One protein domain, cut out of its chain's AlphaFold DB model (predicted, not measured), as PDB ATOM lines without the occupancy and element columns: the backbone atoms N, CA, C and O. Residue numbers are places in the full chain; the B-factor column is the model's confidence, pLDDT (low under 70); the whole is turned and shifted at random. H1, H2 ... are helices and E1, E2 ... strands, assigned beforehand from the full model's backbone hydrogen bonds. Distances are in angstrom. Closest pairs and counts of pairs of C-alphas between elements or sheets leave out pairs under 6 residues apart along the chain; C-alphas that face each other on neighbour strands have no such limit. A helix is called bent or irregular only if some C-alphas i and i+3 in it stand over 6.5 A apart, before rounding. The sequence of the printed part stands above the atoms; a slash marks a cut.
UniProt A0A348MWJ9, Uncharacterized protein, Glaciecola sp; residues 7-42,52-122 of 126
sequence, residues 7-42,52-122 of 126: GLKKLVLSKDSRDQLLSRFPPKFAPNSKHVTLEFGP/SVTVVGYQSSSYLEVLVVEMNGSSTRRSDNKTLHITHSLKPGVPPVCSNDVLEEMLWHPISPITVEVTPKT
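AT A GLANCE: This is residues 7 to 42 and 52 to 122 of the 126 residues of an uncharacterized protein of Glaciecola sp (UniProt A0A348MWJ9). One antiparallel sheet of six strands is curled like part of a barrel and folded back on itself, E2 and E1 facing E3, E4 and E5, with the long, bent E6 as the hinge. H1 and H2 pack on opposite faces of it. The 107 printed residues hold two named helices and six named strands, in the order E1 H1 E2 E3 E4 E5 H2 E6, class mixed; the sheet's order is E2 E1 E6 E3 E4 E5. The whole is compact, with a radius of gyration of the C-alphas of 12.5 A and spans of 31 by 27 by 24 A.

IN THESE COORDINATES: E1, residues 7 to 13, begins at C-alpha 7 (156.404, 237.613, 112.430). H1 is residues 15 to 24, E2 35 to 42, E3 52 to 60 with 23.5 A, E4 64 to 70 with 19.9 A, E5 85 to 90 and H2 98 to 105. E6, residues 109 to 122, 30.0 A long, ends at C-alpha 122 (154.160, 240.459, 106.129).

HOW THE PARTS SIT: E2 and E1 are antiparallel, with N 9 and O 39 2.9 A apart. E6 bends by 97 degrees at residue 112; its residues 109 to 117 pair with E3 (N 55 and O 114, 2.8 A), 118 to 122 with E1 (N 12 and O 119, 2.9 A). E3, E4 and E5 form a meander, each strand the antiparallel neighbour of the one before, in two hairpins (N 66 and O 59, 2.8 A; N 67 and O 86, 2.9 A). The closest C-alphas of edge strands E2 and E5, Val 36 and Ile 86, are 5.0 A apart. H1's height over the sheet is 8.0 A; its closest C-alphas with E6 are Ser 17 and Val 116, 5.1 A. H2's height is 9.4 A; its closest with E4 are Ser 99 and Val 66, 6.5 A. In H1 and H2 every O i to N i+4 pair is within hydrogen-bond range.

THE WHOLE: The farthest C-alphas, Ser 23 and Pro 42, are 34.9 A apart. Residues 43 to 51 are not printed, and C-alphas 42 and 52 are 24.1 A apart across this cut. The link from E4 to E5 is long. No printed residue is under 70 in pLDDT.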
ATOM      1  N   GLY A   7     157.134 236.435 112.870       94.44
ATOM      2  CA  GLY A   7     156.404 237.613 112.430       94.44
ATOM      3  C   GLY A   7     154.889 237.455 112.409       94.44
ATOM      4  O   GLY A   7     154.310 236.634 113.117       94.44
ATOM      5  N   LEU A   8     154.247 238.275 111.583       94.38
ATOM      6  CA  LEU A   8     152.809 238.314 111.344       94.38
ATOM      7  C   LEU A   8     152.541 238.409 109.841       94.38
ATOM      8  O   LEU A   8     152.953 239.383 109.203       94.38
ATOM      9  N   LYS A   9     151.779 237.455 109.305       95.50
ATOM     10  CA  LYS A   9     151.124 237.587 107.999       95.50
ATOM     11  C   LYS A   9     149.668 237.957 108.188       95.50
ATOM     12  O   LYS A   9     148.946 237.339 108.975       95.50
ATOM     13  N   LYS A  10     149.234 238.977 107.460       96.56
ATOM     14  CA  LYS A  10     147.868 239.489 107.527       96.56
ATOM     15  C   LYS A  10     147.395 240.030 106.188       96.56
ATOM     16  O   LYS A  10     148.196 240.484 105.379       96.56
ATOM     17  N   LEU A  11     146.082 240.065 106.024       97.44
ATOM     18  CA  LEU A  11     145.399 240.733 104.924       97.44
ATOM     19  C   LEU A  11     144.852 242.058 105.443       97.44
ATOM     20  O   LEU A  11     143.990 242.062 106.317       97.44
ATOM     21  N   VAL A  12     145.386 243.180 104.972       98.06
ATOM     22  CA  VAL A  12     144.953 244.521 105.389       98.06
ATOM     23  C   VAL A  12     143.770 244.947 104.533       98.06
ATOM     24  O   VAL A  12     143.863 244.881 103.315       98.06
ATOM     25  N   LEU A  13     142.680 245.394 105.157       98.00
ATOM     26  CA  LEU A  13     141.499 245.863 104.430       98.00
ATOM     27  C   LEU A  13     141.790 247.180 103.708       98.00
ATOM     28  O   LEU A  13     142.440 248.066 104.278       98.00
ATOM     29  N   SER A  14     141.245 247.339 102.496       98.12
ATOM     30  CA  SER A  14     141.190 248.652 101.847       98.12
ATOM     31  C   SER A  14     140.351 249.625 102.684       98.12
ATOM     32  O   SER A  14     139.526 249.219 103.511       98.12
ATOM     33  N   LYS A  15     140.573 250.933 102.506       97.44
ATOM     34  CA  LYS A  15     139.811 251.956 103.237       97.44
ATOM     35  C   LYS A  15     138.309 251.810 102.969       97.44
ATOM     36  O   LYS A  15     137.531 251.787 103.916       97.44
ATOM     37  N   ASP A  16     137.930 251.645 101.707       97.94
ATOM     38  CA  ASP A  16     136.526 251.556 101.301       97.94
ATOM     39  C   ASP A  16     135.873 250.282 101.835       97.94
ATOM     40  O   ASP A  16     134.767 250.330 102.371       97.94
ATOM     41  N   SER A  17     136.602 249.164 101.823       98.25
ATOM     42  CA  SER A  17     136.153 247.915 102.443       98.25
ATOM     43  C   SER A  17     135.958 248.051 103.952       98.25
ATOM     44  O   SER A  17     134.965 247.586 104.509       98.25
ATOM     45  N   ARG A  18     136.891 248.716 104.643       98.06
ATOM     46  CA  ARG A  18     136.753 249.000 106.076       98.06
ATOM     47  C   ARG A  18     135.523 249.867 106.347       98.06
ATOM     48  O   ARG A  18     134.773 249.560 107.272       98.06
ATOM     49  N   ASP A  19     135.315 250.921 105.566       97.75
ATOM     50  CA  ASP A  19     134.187 251.839 105.735       97.75
ATOM     51  C   ASP A  19     132.849 251.141 105.438       97.75
ATOM     52  O   ASP A  19     131.885 251.306 106.188       97.75
ATOM     53  N   GLN A  20     132.806 250.276 104.421       97.62
ATOM     54  CA  GLN A  20     131.658 249.422 104.116       97.62
ATOM     55  C   GLN A  20     131.295 248.525 105.304       97.62
ATOM     56  O   GLN A  20     130.124 248.456 105.684       97.62
ATOM     57  N   LEU A  21     132.280 247.862 105.919       97.88
ATOM     58  CA  LEU A  21     132.030 247.011 107.084       97.88
ATOM     59  C   LEU A  21     131.551 247.813 108.294       97.88
ATOM     60  O   LEU A  21     130.626 247.374 108.966       97.88
ATOM     61  N   LEU A  22     132.140 248.979 108.566       97.75
ATOM     62  CA  LEU A  22     131.728 249.842 109.682       97.75
ATOM     63  C   LEU A  22     130.328 250.441 109.487       97.75
ATOM     64  O   LEU A  22     129.622 250.681 110.461       97.75
ATOM     65  N   SER A  23     129.917 250.673 108.240       96.94
ATOM     66  CA  SER A  23     128.557 251.105 107.911       96.94
ATOM     67  C   SER A  23     127.554 249.960 108.066       96.94
ATOM     68  O   SER A  23     126.485 250.121 108.656       96.94
ATOM     69  N   ARG A  24     127.907 248.765 107.574       96.88
ATOM     70  CA  ARG A  24     127.025 247.592 107.606       96.88
ATOM     71  C   ARG A  24     126.854 247.006 109.005       96.88
ATOM     72  O   ARG A  24     125.768 246.511 109.319       96.88
ATOM     73  N   PHE A  25     127.918 247.058 109.798       96.81
ATOM     74  CA  PHE A  25     127.981 246.634 111.188       96.81
ATOM     75  C   PHE A  25     128.404 247.847 112.023       96.81
ATOM     76  O   PHE A  25     129.597 248.077 112.203       96.81
ATOM     77  N   PRO A  26     127.450 248.667 112.499       96.69
ATOM     78  CA  PRO A  26     127.773 249.752 113.413       96.69
ATOM     79  C   PRO A  26     128.411 249.182 114.694       96.69
ATOM     80  O   PRO A  26     127.779 248.360 115.362       96.69
ATOM     81  N   PRO A  27     129.647 249.581 115.046       97.25
ATOM     82  CA  PRO A  27     130.403 248.918 116.098       97.25
ATOM     83  C   PRO A  27     129.840 249.232 117.492       97.25
ATOM     84  O   PRO A  27     129.592 250.388 117.834       97.25
ATOM     85  N   LYS A  28     129.707 248.203 118.335       97.31
ATOM     86  CA  LYS A  28     129.324 248.319 119.755       97.31
ATOM     87  C   LYS A  28     130.434 248.919 120.620       97.31
ATOM     88  O   LYS A  28     130.160 249.474 121.683       97.31
ATOM     89  N   PHE A  29     131.688 248.777 120.191       97.12
ATOM     90  CA  PHE A  29     132.874 249.256 120.900       97.12
ATOM     91  C   PHE A  29     133.794 250.071 119.976       97.12
ATOM     92  O   PHE A  29     133.410 250.455 118.873       97.12
ATOM     93  N   ALA A  30     135.032 250.343 120.405       96.81
ATOM     94  CA  ALA A  30     135.978 251.087 119.581       96.81
ATOM     95  C   ALA A  30     136.319 250.298 118.294       96.81
ATOM     96  O   ALA A  30     136.651 249.111 118.374       96.81
ATOM     97  N   PRO A  31     136.260 250.926 117.104       96.19
ATOM     98  CA  PRO A  31     136.377 250.226 115.826       96.19
ATOM     99  C   PRO A  31     137.797 249.717 115.549       96.19
ATOM    100  O   PRO A  31     138.761 250.487 115.512       96.19
ATOM    101  N   ASN A  32     137.925 248.430 115.220       95.50
ATOM    102  CA  ASN A  32     139.206 247.763 114.966       95.50
ATOM    103  C   ASN A  32     139.278 246.953 113.654       95.50
ATOM    104  O   ASN A  32     140.296 246.315 113.405       95.50
ATOM    105  N   SER A  33     138.280 247.063 112.766       95.12
ATOM    106  CA  SER A  33     138.208 246.377 111.455       95.12
ATOM    107  C   SER A  33     139.356 246.714 110.486       95.12
ATOM    108  O   SER A  33     139.194 247.528 109.579       95.12
ATOM    109  N   LYS A  34     140.565 246.204 110.724       95.50
ATOM    110  CA  LYS A  34     141.789 246.609 110.004       95.50
ATOM    111  C   LYS A  34     142.358 245.502 109.133       95.50
ATOM    112  O   LYS A  34     142.923 245.794 108.086       95.50
ATOM    113  N   HIS A  35     142.303 244.263 109.608       97.12
ATOM    114  CA  HIS A  35     142.954 243.147 108.938       97.12
ATOM    115  C   HIS A  35     142.369 241.795 109.346       97.12
ATOM    116  O   HIS A  35     141.726 241.687 110.390       97.12
ATOM    117  N   VAL A  36     142.669 240.784 108.533       97.25
ATOM    118  CA  VAL A  36     142.548 239.354 108.845       97.25
ATOM    119  C   VAL A  36     143.941 238.822 109.171       97.25
ATOM    120  O   VAL A  36     144.884 239.090 108.429       97.25
ATOM    121  N   THR A  37     144.092 238.072 110.259       96.44
ATOM    122  CA  THR A  37     145.367 237.417 110.605       96.44
ATOM    123  C   THR A  37     145.452 236.041 109.954       96.44
ATOM    124  O   THR A  37     144.557 235.222 110.162       96.44
ATOM    125  N   LEU A  38     146.536 235.783 109.216       95.00
ATOM    126  CA  LEU A  38     146.805 234.508 108.542       95.00
ATOM    127  C   LEU A  38     147.834 233.653 109.289       95.00
ATOM    128  O   LEU A  38     147.658 232.444 109.415       95.00
ATOM    129  N   GLU A  39     148.889 234.275 109.814       94.38
ATOM    130  CA  GLU A  39     149.939 233.598 110.583       94.38
ATOM    131  C   GLU A  39     150.493 234.550 111.642       94.38
ATOM    132  O   GLU A  39     150.644 235.744 111.380       94.38
ATOM    133  N   PHE A  40     150.828 234.034 112.821       92.56
ATOM    134  CA  PHE A  40     151.528 234.773 113.870       92.56
ATOM    135  C   PHE A  40     152.558 233.855 114.532       92.56
ATOM    136  O   PHE A  40     152.235 232.722 114.877       92.56
ATOM    137  N   GLY A  41     153.785 234.341 114.721       92.00
ATOM    138  CA  GLY A  41     154.905 233.524 115.183       92.00
ATOM    139  C   GLY A  41     155.728 232.999 113.999       92.00
ATOM    140  O   GLY A  41     156.081 233.806 113.140       92.00
ATOM    141  N   PRO A  42     156.071 231.697 113.940       91.62
ATOM    142  CA  PRO A  42     156.779 231.104 112.806       91.62
ATOM    143  C   PRO A  42     156.025 231.310 111.493       91.62
ATOM    144  O   PRO A  42     154.890 230.861 111.345       91.62
ATOM    145  N   SER A  52     141.013 239.751  97.628       97.19
ATOM    146  CA  SER A  52     139.699 239.870  98.257       97.19
ATOM    147  C   SER A  52     139.377 238.672  99.143       97.19
ATOM    148  O   SER A  52     139.901 237.576  98.954       97.19
ATOM    149  N   VAL A  53     138.505 238.897 100.120       97.94
ATOM    150  CA  VAL A  53     137.938 237.858 100.986       97.94
ATOM    151  C   VAL A  53     136.450 238.112 101.191       97.94
ATOM    152  O   VAL A  53     135.968 239.225 100.973       97.94
ATOM    153  N   THR A  54     135.713 237.100 101.637       98.50
ATOM    154  CA  THR A  54     134.266 237.209 101.836       98.50
ATOM    155  C   THR A  54     133.932 237.138 103.316       98.50
ATOM    156  O   THR A  54     134.242 236.163 103.986       98.50
ATOM    157  N   VAL A  55     133.274 238.161 103.851       98.50
ATOM    158  CA  VAL A  55     132.706 238.113 105.199       98.50
ATOM    159  C   VAL A  55     131.412 237.308 105.150       98.50
ATOM    160  O   VAL A  55     130.495 237.666 104.412       98.50
ATOM    161  N   VAL A  56     131.347 236.229 105.926       98.31
ATOM    162  CA  VAL A  56     130.258 235.233 105.904       98.31
ATOM    163  C   VAL A  56     129.550 235.083 107.247       98.31
ATOM    164  O   VAL A  56     128.457 234.522 107.310       98.31
ATOM    165  N   GLY A  57     130.125 235.630 108.320       97.94
ATOM    166  CA  GLY A  57     129.520 235.561 109.642       97.94
ATOM    167  C   GLY A  57     129.825 236.753 110.532       97.94
ATOM    168  O   GLY A  57     130.746 237.529 110.281       97.94
ATOM    169  N   TYR A  58     129.054 236.870 111.605       98.00
ATOM    170  CA  TYR A  58     129.234 237.869 112.651       98.00
ATOM    171  C   TYR A  58     129.008 237.241 114.026       98.00
ATOM    172  O   TYR A  58     128.132 236.390 114.202       98.00
ATOM    173  N   GLN A  59     129.790 237.681 115.008       96.94
ATOM    174  CA  GLN A  59     129.573 237.361 116.413       96.94
ATOM    175  C   GLN A  59     129.961 238.553 117.295       96.94
ATOM    176  O   GLN A  59     130.890 239.302 116.997       96.94
ATOM    177  N   SER A  60     129.258 238.719 118.411       95.88
ATOM    178  CA  SER A  60     129.554 239.706 119.441       95.88
ATOM    179  C   SER A  60     129.561 239.078 120.826       95.88
ATOM    180  O   SER A  60     128.628 238.367 121.185       95.88
ATOM    181  N   SER A  61     130.559 239.428 121.629       95.38
ATOM    182  CA  SER A  61     130.589 239.147 123.062       95.38
ATOM    183  C   SER A  61     130.268 240.411 123.867       95.38
ATOM    184  O   SER A  61     129.954 241.474 123.324       95.38
ATOM    185  N   SER A  62     130.383 240.327 125.192       95.50
ATOM    186  CA  SER A  62     130.253 241.489 126.074       95.50
ATOM    187  C   SER A  62     131.437 242.464 125.985       95.50
ATOM    188  O   SER A  62     131.394 243.521 126.623       95.50
ATOM    189  N   TYR A  63     132.494 242.143 125.230       96.19
ATOM    190  CA  TYR A  63     133.742 242.913 125.205       96.19
ATOM    191  C   TYR A  63     134.373 243.117 123.821       96.19
ATOM    192  O   TYR A  63     135.230 243.996 123.693       96.19
ATOM    193  N   LEU A  64     133.969 242.360 122.797       97.44
ATOM    194  CA  LEU A  64     134.417 242.561 121.419       97.44
ATOM    195  C   LEU A  64     133.389 242.080 120.388       97.44
ATOM    196  O   LEU A  64     132.427 241.385 120.714       97.44
ATOM    197  N   GLU A  65     133.620 242.441 119.134       97.81
ATOM    198  CA  GLU A  65     132.879 241.967 117.968       97.81
ATOM    199  C   GLU A  65     133.843 241.379 116.941       97.81
ATOM    200  O   GLU A  65     134.958 241.879 116.760       97.81
ATOM    201  N   VAL A  66     133.403 240.341 116.238       98.00
ATOM    202  CA  VAL A  66     134.170 239.660 115.195       98.00
ATOM    203  C   VAL A  66     133.323 239.447 113.952       98.00
ATOM    204  O   VAL A  66     132.118 239.208 114.022       98.00
ATOM    205  N   LEU A  67     133.987 239.510 112.806       98.44
ATOM    206  CA  LEU A  67     133.431 239.167 111.506       98.44
ATOM    207  C   LEU A  67     134.180 237.947 110.979       98.44
ATOM    208  O   LEU A  67     135.402 237.998 110.849       98.44
ATOM    209  N   VAL A  68     133.466 236.859 110.705       98.25
ATOM    210  CA  VAL A  68     134.044 235.621 110.168       98.25
ATOM    211  C   VAL A  68     134.249 235.772 108.673       98.25
ATOM    212  O   VAL A  68     133.375 236.268 107.961       98.25
ATOM    213  N   VAL A  69     135.419 235.343 108.216       98.06
ATOM    214  CA  VAL A  69     135.882 235.505 106.845       98.06
ATOM    215  C   VAL A  69     136.104 234.143 106.211       98.06
ATOM    216  O   VAL A  69     136.667 233.245 106.827       98.06
ATOM    217  N   GLU A  70     135.710 234.029 104.954       97.44
ATOM    218  CA  GLU A  70     136.066 232.946 104.061       97.44
ATOM    219  C   GLU A  70     137.105 233.433 103.046       97.44
ATOM    220  O   GLU A  70     136.995 234.520 102.469       97.44
ATOM    221  N   MET A  71     138.130 232.616 102.838       94.56
ATOM    222  CA  MET A  71     139.191 232.834 101.867       94.56
ATOM    223  C   MET A  71     139.426 231.528 101.113       94.56
ATOM    224  O   MET A  71     139.702 230.495 101.723       94.56
ATOM    225  N   ASN A  72     139.333 231.570  99.781       90.50
ATOM    226  CA  ASN A  72     139.499 230.395  98.919       90.50
ATOM    227  C   ASN A  72     138.590 229.212  99.318       90.50
ATOM    228  O   ASN A  72     139.045 228.069  99.362       90.50
ATOM    229  N   GLY A  73     137.321 229.482  99.650       90.50
ATOM    230  CA  GLY A  73     136.346 228.445 100.006       90.50
ATOM    231  C   GLY A  73     136.447 227.915 101.440       90.50
ATOM    232  O   GLY A  73     135.801 226.923 101.763       90.50
ATOM    233  N   SER A  74     137.288 228.510 102.294       94.50
ATOM    234  CA  SER A  74     137.472 228.064 103.678       94.50
ATOM    235  C   SER A  74     137.508 229.226 104.663       94.50
ATOM    236  O   SER A  74     138.164 230.241 104.426       94.50
ATOM    237  N   SER A  75     136.842 229.052 105.803       95.75
ATOM    238  CA  SER A  75     136.943 229.942 106.963       95.75
ATOM    239  C   SER A  75     137.970 229.458 107.990       95.75
ATOM    240  O   SER A  75     138.003 229.967 109.107       95.75
ATOM    241  N   THR A  76     138.796 228.464 107.654       95.50
ATOM    242  CA  THR A  76     139.807 227.893 108.551       95.50
ATOM    243  C   THR A  76     141.193 228.409 108.196       95.50
ATOM    244  O   THR A  76     141.657 228.312 107.058       95.50
ATOM    245  N   ARG A  77     141.889 228.941 109.197       93.69
ATOM    246  CA  ARG A  77     143.253 229.438 109.087       93.69
ATOM    247  C   ARG A  77     144.220 228.265 108.996       93.69
ATOM    248  O   ARG A  77     144.260 227.409 109.872       93.69
ATOM    249  N   ARG A  78     145.028 228.247 107.936       90.50
ATOM    250  CA  ARG A  78     145.938 227.129 107.629       90.50
ATOM    251  C   ARG A  78     147.031 226.911 108.680       90.50
ATOM    252  O   ARG A  78     147.514 225.794 108.805       90.50
ATOM    253  N   SER A  79     147.441 227.959 109.393       90.44
ATOM    254  CA  SER A  79     148.575 227.900 110.323       90.44
ATOM    255  C   SER A  79     148.255 227.217 111.653       90.44
ATOM    256  O   SER A  79     149.128 226.566 112.217       90.44
ATOM    257  N   ASP A  80     147.026 227.347 112.154       91.62
ATOM    258  CA  ASP A  80     146.646 226.880 113.494       91.62
ATOM    259  C   ASP A  80     145.218 226.313 113.586       91.62
ATOM    260  O   ASP A  80     144.730 226.050 114.683       91.62
ATOM    261  N   ASN A  81     144.544 226.116 112.449       93.88
ATOM    262  CA  ASN A  81     143.164 225.634 112.338       93.88
ATOM    263  C   ASN A  81     142.104 226.502 113.035       93.88
ATOM    264  O   ASN A  81     140.955 226.076 113.162       93.88
ATOM    265  N   LYS A  82     142.440 227.727 113.454       94.69
ATOM    266  CA  LYS A  82     141.460 228.659 114.026       94.69
ATOM    267  C   LYS A  82     140.603 229.295 112.934       94.69
ATOM    268  O   LYS A  82     140.965 229.311 111.760       94.69
ATOM    269  N   THR A  83     139.466 229.869 113.307       96.81
ATOM    270  CA  THR A  83     138.580 230.553 112.356       96.81
ATOM    271  C   THR A  83     139.226 231.838 111.823       96.81
ATOM    272  O   THR A  83     139.714 232.665 112.595       96.81
ATOM    273  N   LEU A  84     139.210 232.041 110.505       97.12
ATOM    274  CA  LEU A  84     139.586 233.297 109.857       97.12
ATOM    275  C   LEU A  84     138.562 234.377 110.200       97.12
ATOM    276  O   LEU A  84     137.356 234.201 110.027       97.12
ATOM    277  N   HIS A  85     139.041 235.512 110.700       98.06
ATOM    278  CA  HIS A  85     138.164 236.582 111.146       98.06
ATOM    279  C   HIS A  85     138.845 237.950 111.124       98.06
ATOM    280  O   HIS A  85     140.072 238.073 111.097       98.06
ATOM    281  N   ILE A  86     138.012 238.983 111.202       98.25
ATOM    282  CA  ILE A  86     138.382 240.369 111.465       98.25
ATOM    283  C   ILE A  86     137.876 240.704 112.866       98.25
ATOM    284  O   ILE A  86     136.682 240.577 113.142       98.25
ATOM    285  N   THR A  87     138.751 241.181 113.749       97.94
ATOM    286  CA  THR A  87     138.302 241.815 114.996       97.94
ATOM    287  C   THR A  87     137.633 243.142 114.640       97.94
ATOM    288  O   THR A  87     138.302 244.100 114.250       97.94
ATOM    289  N   HIS A  88     136.308 243.198 114.737       98.06
ATOM    290  CA  HIS A  88     135.513 244.304 114.223       98.06
ATOM    291  C   HIS A  88     135.536 245.519 115.152       98.06
ATOM    292  O   HIS A  88     135.837 246.637 114.718       98.06
ATOM    293  N   SER A  89     135.292 245.286 116.441       98.12
ATOM    294  CA  SER A  89     135.366 246.293 117.499       98.12
ATOM    295  C   SER A  89     135.762 245.646 118.830       98.12
ATOM    296  O   SER A  89     135.625 244.435 118.997       98.12
ATOM    297  N   LEU A  90     136.305 246.423 119.768       97.75
ATOM    298  CA  LEU A  90     136.697 245.938 121.099       97.75
ATOM    299  C   LEU A  90     136.674 247.043 122.160       97.75
ATOM    300  O   LEU A  90     136.883 248.221 121.856       97.75
ATOM    301  N   LYS A  91     136.419 246.665 123.417       97.56
ATOM    302  CA  LYS A  91     136.540 247.576 124.564       97.56
ATOM    303  C   LYS A  91     138.002 247.992 124.788       97.56
ATOM    304  O   LYS A  91     138.906 247.199 124.530       97.56
ATOM    305  N   PRO A  92     138.262 249.197 125.328       95.19
ATOM    306  CA  PRO A  92     139.610 249.595 125.725       95.19
ATOM    307  C   PRO A  92     140.270 248.554 126.640       95.19
ATOM    308  O   PRO A  92     139.639 248.054 127.569       95.19
ATOM    309  N   GLY A  93     141.534 248.226 126.368       94.56
ATOM    310  CA  GLY A  93     142.306 247.246 127.140       94.56
ATOM    311  C   GLY A  93     142.062 245.776 126.780       94.56
ATOM    312  O   GLY A  93     142.810 244.926 127.251       94.56
ATOM    313  N   VAL A  94     141.082 245.457 125.926       96.06
ATOM    314  CA  VAL A  94     140.859 244.082 125.452       96.06
ATOM    315  C   VAL A  94     141.889 243.722 124.377       96.06
ATOM    316  O   VAL A  94     141.994 244.425 123.372       96.06
ATOM    317  N   PRO A  95     142.640 242.622 124.526       93.88
ATOM    318  CA  PRO A  95     143.527 242.142 123.475       93.88
ATOM    319  C   PRO A  95     142.737 241.627 122.258       93.88
ATOM    320  O   PRO A  95     141.812 240.833 122.434       93.88
ATOM    321  N   PRO A  96     143.119 241.968 121.011       91.38
ATOM    322  CA  PRO A  96     142.480 241.402 119.826       91.38
ATOM    323  C   PRO A  96     142.537 239.875 119.759       91.38
ATOM    324  O   PRO A  96     141.647 239.292 119.168       91.38
ATOM    325  N   VAL A  97     143.532 239.222 120.378       92.94
ATOM    326  CA  VAL A  97     143.669 237.752 120.382       92.94
ATOM    327  C   VAL A  97     142.475 237.030 121.023       92.94
ATOM    328  O   VAL A  97     142.191 235.897 120.635       92.94
ATOM    329  N   CYS A  98     141.727 237.701 121.909       93.75
ATOM    330  CA  CYS A  98     140.519 237.165 122.544       93.75
ATOM    331  C   CYS A  98     139.375 236.886 121.550       93.75
ATOM    332  O   CYS A  98     138.376 236.275 121.919       93.75
ATOM    333  N   SER A  99     139.476 237.339 120.294       92.38
ATOM    334  CA  SER A  99     138.531 236.960 119.238       92.38
ATOM    335  C   SER A  99     138.583 235.472 118.897       92.38
ATOM    336  O   SER A  99     137.568 234.934 118.463       92.38
ATOM    337  N   ASN A 100     139.732 234.812 119.086       93.12
ATOM    338  CA  ASN A 100     139.835 233.368 118.892       93.12
ATOM    339  C   ASN A 100     138.970 232.634 119.922       93.12
ATOM    340  O   ASN A 100     138.149 231.815 119.531       93.12
ATOM    341  N   ASP A 101     139.090 233.003 121.199       92.62
ATOM    342  CA  ASP A 101     138.338 232.388 122.300       92.62
ATOM    343  C   ASP A 101     136.823 232.548 122.079       92.62
ATOM    344  O   ASP A 101     136.063 231.589 122.162       92.62
ATOM    345  N   VAL A 102     136.385 233.743 121.653       92.81
ATOM    346  CA  VAL A 102     134.976 234.013 121.296       92.81
ATOM    347  C   VAL A 102     134.461 233.079 120.198       92.81
ATOM    348  O   VAL A 102     133.305 232.669 120.247       92.81
ATOM    349  N   LEU A 103     135.286 232.761 119.200       93.50
ATOM    350  CA  LEU A 103     134.897 231.906 118.072       93.50
ATOM    351  C   LEU A 103     135.046 230.406 118.362       93.50
ATOM    352  O   LEU A 103     134.484 229.602 117.623       93.50
ATOM    353  N   GLU A 104     135.789 230.033 119.402       91.62
ATOM    354  CA  GLU A 104     135.887 228.656 119.899       91.62
ATOM    355  C   GLU A 104     134.719 228.322 120.843       91.62
ATOM    356  O   GLU A 104     134.178 227.220 120.793       91.62
ATOM    357  N   GLU A 105     134.290 229.281 121.667       87.38
ATOM    358  CA  GLU A 105     133.239 229.083 122.674       87.38
ATOM    359  C   GLU A 105     131.817 229.331 122.151       87.38
ATOM    360  O   GLU A 105     130.851 228.801 122.705       87.38
ATOM    361  N   MET A 106     131.653 230.150 121.106       81.69
ATOM    362  CA  MET A 106     130.340 230.573 120.615       81.69
ATOM    363  C   MET A 106     130.185 230.356 119.110       81.69
ATOM    364  O   MET A 106     131.039 230.724 118.305       81.69
ATOM    365  N   LEU A 107     129.018 229.843 118.710       89.94
ATOM    366  CA  LEU A 107     128.629 229.764 117.303       89.94
ATOM    367  C   LEU A 107     128.418 231.167 116.741       89.94
ATOM    368  O   LEU A 107     127.662 231.948 117.310       89.94
ATOM    369  N   TRP A 108     129.047 231.491 115.617       95.38
ATOM    370  CA  TRP A 108     128.788 232.735 114.895       95.38
ATOM    371  C   TRP A 108     127.513 232.633 114.050       95.38
ATOM    372  O   TRP A 108     127.073 231.548 113.670       95.38
ATOM    373  N   HIS A 109     126.916 233.782 113.746       95.69
ATOM    374  CA  HIS A 109     125.695 233.854 112.954       95.69
ATOM    375  C   HIS A 109     126.020 234.100 111.479       95.69
ATOM    376  O   HIS A 109     126.750 235.055 111.187       95.69
ATOM    377  N   PRO A 110     125.484 233.291 110.545       96.94
ATOM    378  CA  PRO A 110     125.620 233.551 109.120       96.94
ATOM    379  C   PRO A 110     125.015 234.898 108.731       96.94
ATOM    380  O   PRO A 110     123.965 235.297 109.239       96.94
ATOM    381  N   ILE A 111     125.666 235.582 107.798       97.44
ATOM    382  CA  ILE A 111     125.180 236.831 107.208       97.44
ATOM    383  C   ILE A 111     125.053 236.684 105.691       97.44
ATOM    384  O   ILE A 111     125.606 235.761 105.095       97.44
ATOM    385  N   SER A 112     124.369 237.631 105.044       96.94
ATOM    386  CA  SER A 112     124.512 237.800 103.595       96.94
ATOM    387  C   SER A 112     125.985 238.089 103.274       96.94
ATOM    388  O   SER A 112     126.515 239.040 103.856       96.94
ATOM    389  N   PRO A 113     126.638 237.309 102.392       97.62
ATOM    390  CA  PRO A 113     128.064 237.451 102.132       97.62
ATOM    391  C   PRO A 113     128.453 238.845 101.636       97.62
ATOM    392  O   PRO A 113     127.751 239.443 100.820       97.62
ATOM    393  N   ILE A 114     129.590 239.352 102.115       97.94
ATOM    394  CA  ILE A 114     130.126 240.663 101.727       97.94
ATOM    395  C   ILE A 114     131.574 240.489 101.296       97.94
ATOM    396  O   ILE A 114     132.433 240.172 102.117       97.94
ATOM    397  N   THR A 115     131.855 240.717 100.019       98.00
ATOM    398  CA  THR A 115     133.230 240.723  99.514       98.00
ATOM    399  C   THR A 115     133.918 242.026  99.893       98.00
ATOM    400  O   THR A 115     133.364 243.103  99.682       98.00
ATOM    401  N   VAL A 116     135.123 241.913 100.444       98.12
ATOM    402  CA  VAL A 116     135.984 243.037 100.810       98.12
ATOM    403  C   VAL A 116     137.355 242.879 100.173       98.12
ATOM    404  O   VAL A 116     137.910 241.782 100.105       98.12
ATOM    405  N   GLU A 117     137.905 243.993  99.718       98.25
ATOM    406  CA  GLU A 117     139.243 244.081  99.153       98.25
ATOM    407  C   GLU A 117     140.296 244.096 100.255       98.25
ATOM    408  O   GLU A 117     140.162 244.764 101.293       98.25
ATOM    409  N   VAL A 118     141.383 243.381  99.998       98.12
ATOM    410  CA  VAL A 118     142.494 243.255 100.927       98.12
ATOM    411  C   VAL A 118     143.837 243.318 100.216       98.12
ATOM    412  O   VAL A 118     143.954 243.093  99.016       98.12
ATOM    413  N   THR A 119     144.880 243.618 100.981       97.44
ATOM    414  CA  THR A 119     146.266 243.556 100.520       97.44
ATOM    415  C   THR A 119     147.096 242.711 101.485       97.44
ATOM    416  O   THR A 119     147.097 242.999 102.692       97.44
ATOM    417  N   PRO A 120     147.822 241.690 100.998       96.75
ATOM    418  CA  PRO A 120     148.726 240.900 101.821       96.75
ATOM    419  C   PRO A 120     149.849 241.759 102.402       96.75
ATOM    420  O   PRO A 120     150.429 242.615 101.732       96.75
ATOM    421  N   LYS A 121     150.170 241.539 103.678       95.50
ATOM    422  CA  LYS A 121     151.279 242.207 104.357       95.50
ATOM    423  C   LYS A 121     151.963 241.266 105.336       95.50
ATOM    424  O   LYS A 121     151.328 240.744 106.254       95.50
ATOM    425  N   THR A 122     153.280 241.171 105.201       94.50
ATOM    426  CA  THR A 122     154.160 240.459 106.129       94.50
ATOM    427  C   THR A 122     154.915 241.459 106.998       94.50
ATOM    428  O   THR A 122     155.449 242.452 106.505       94.50
TER     429      THR A 122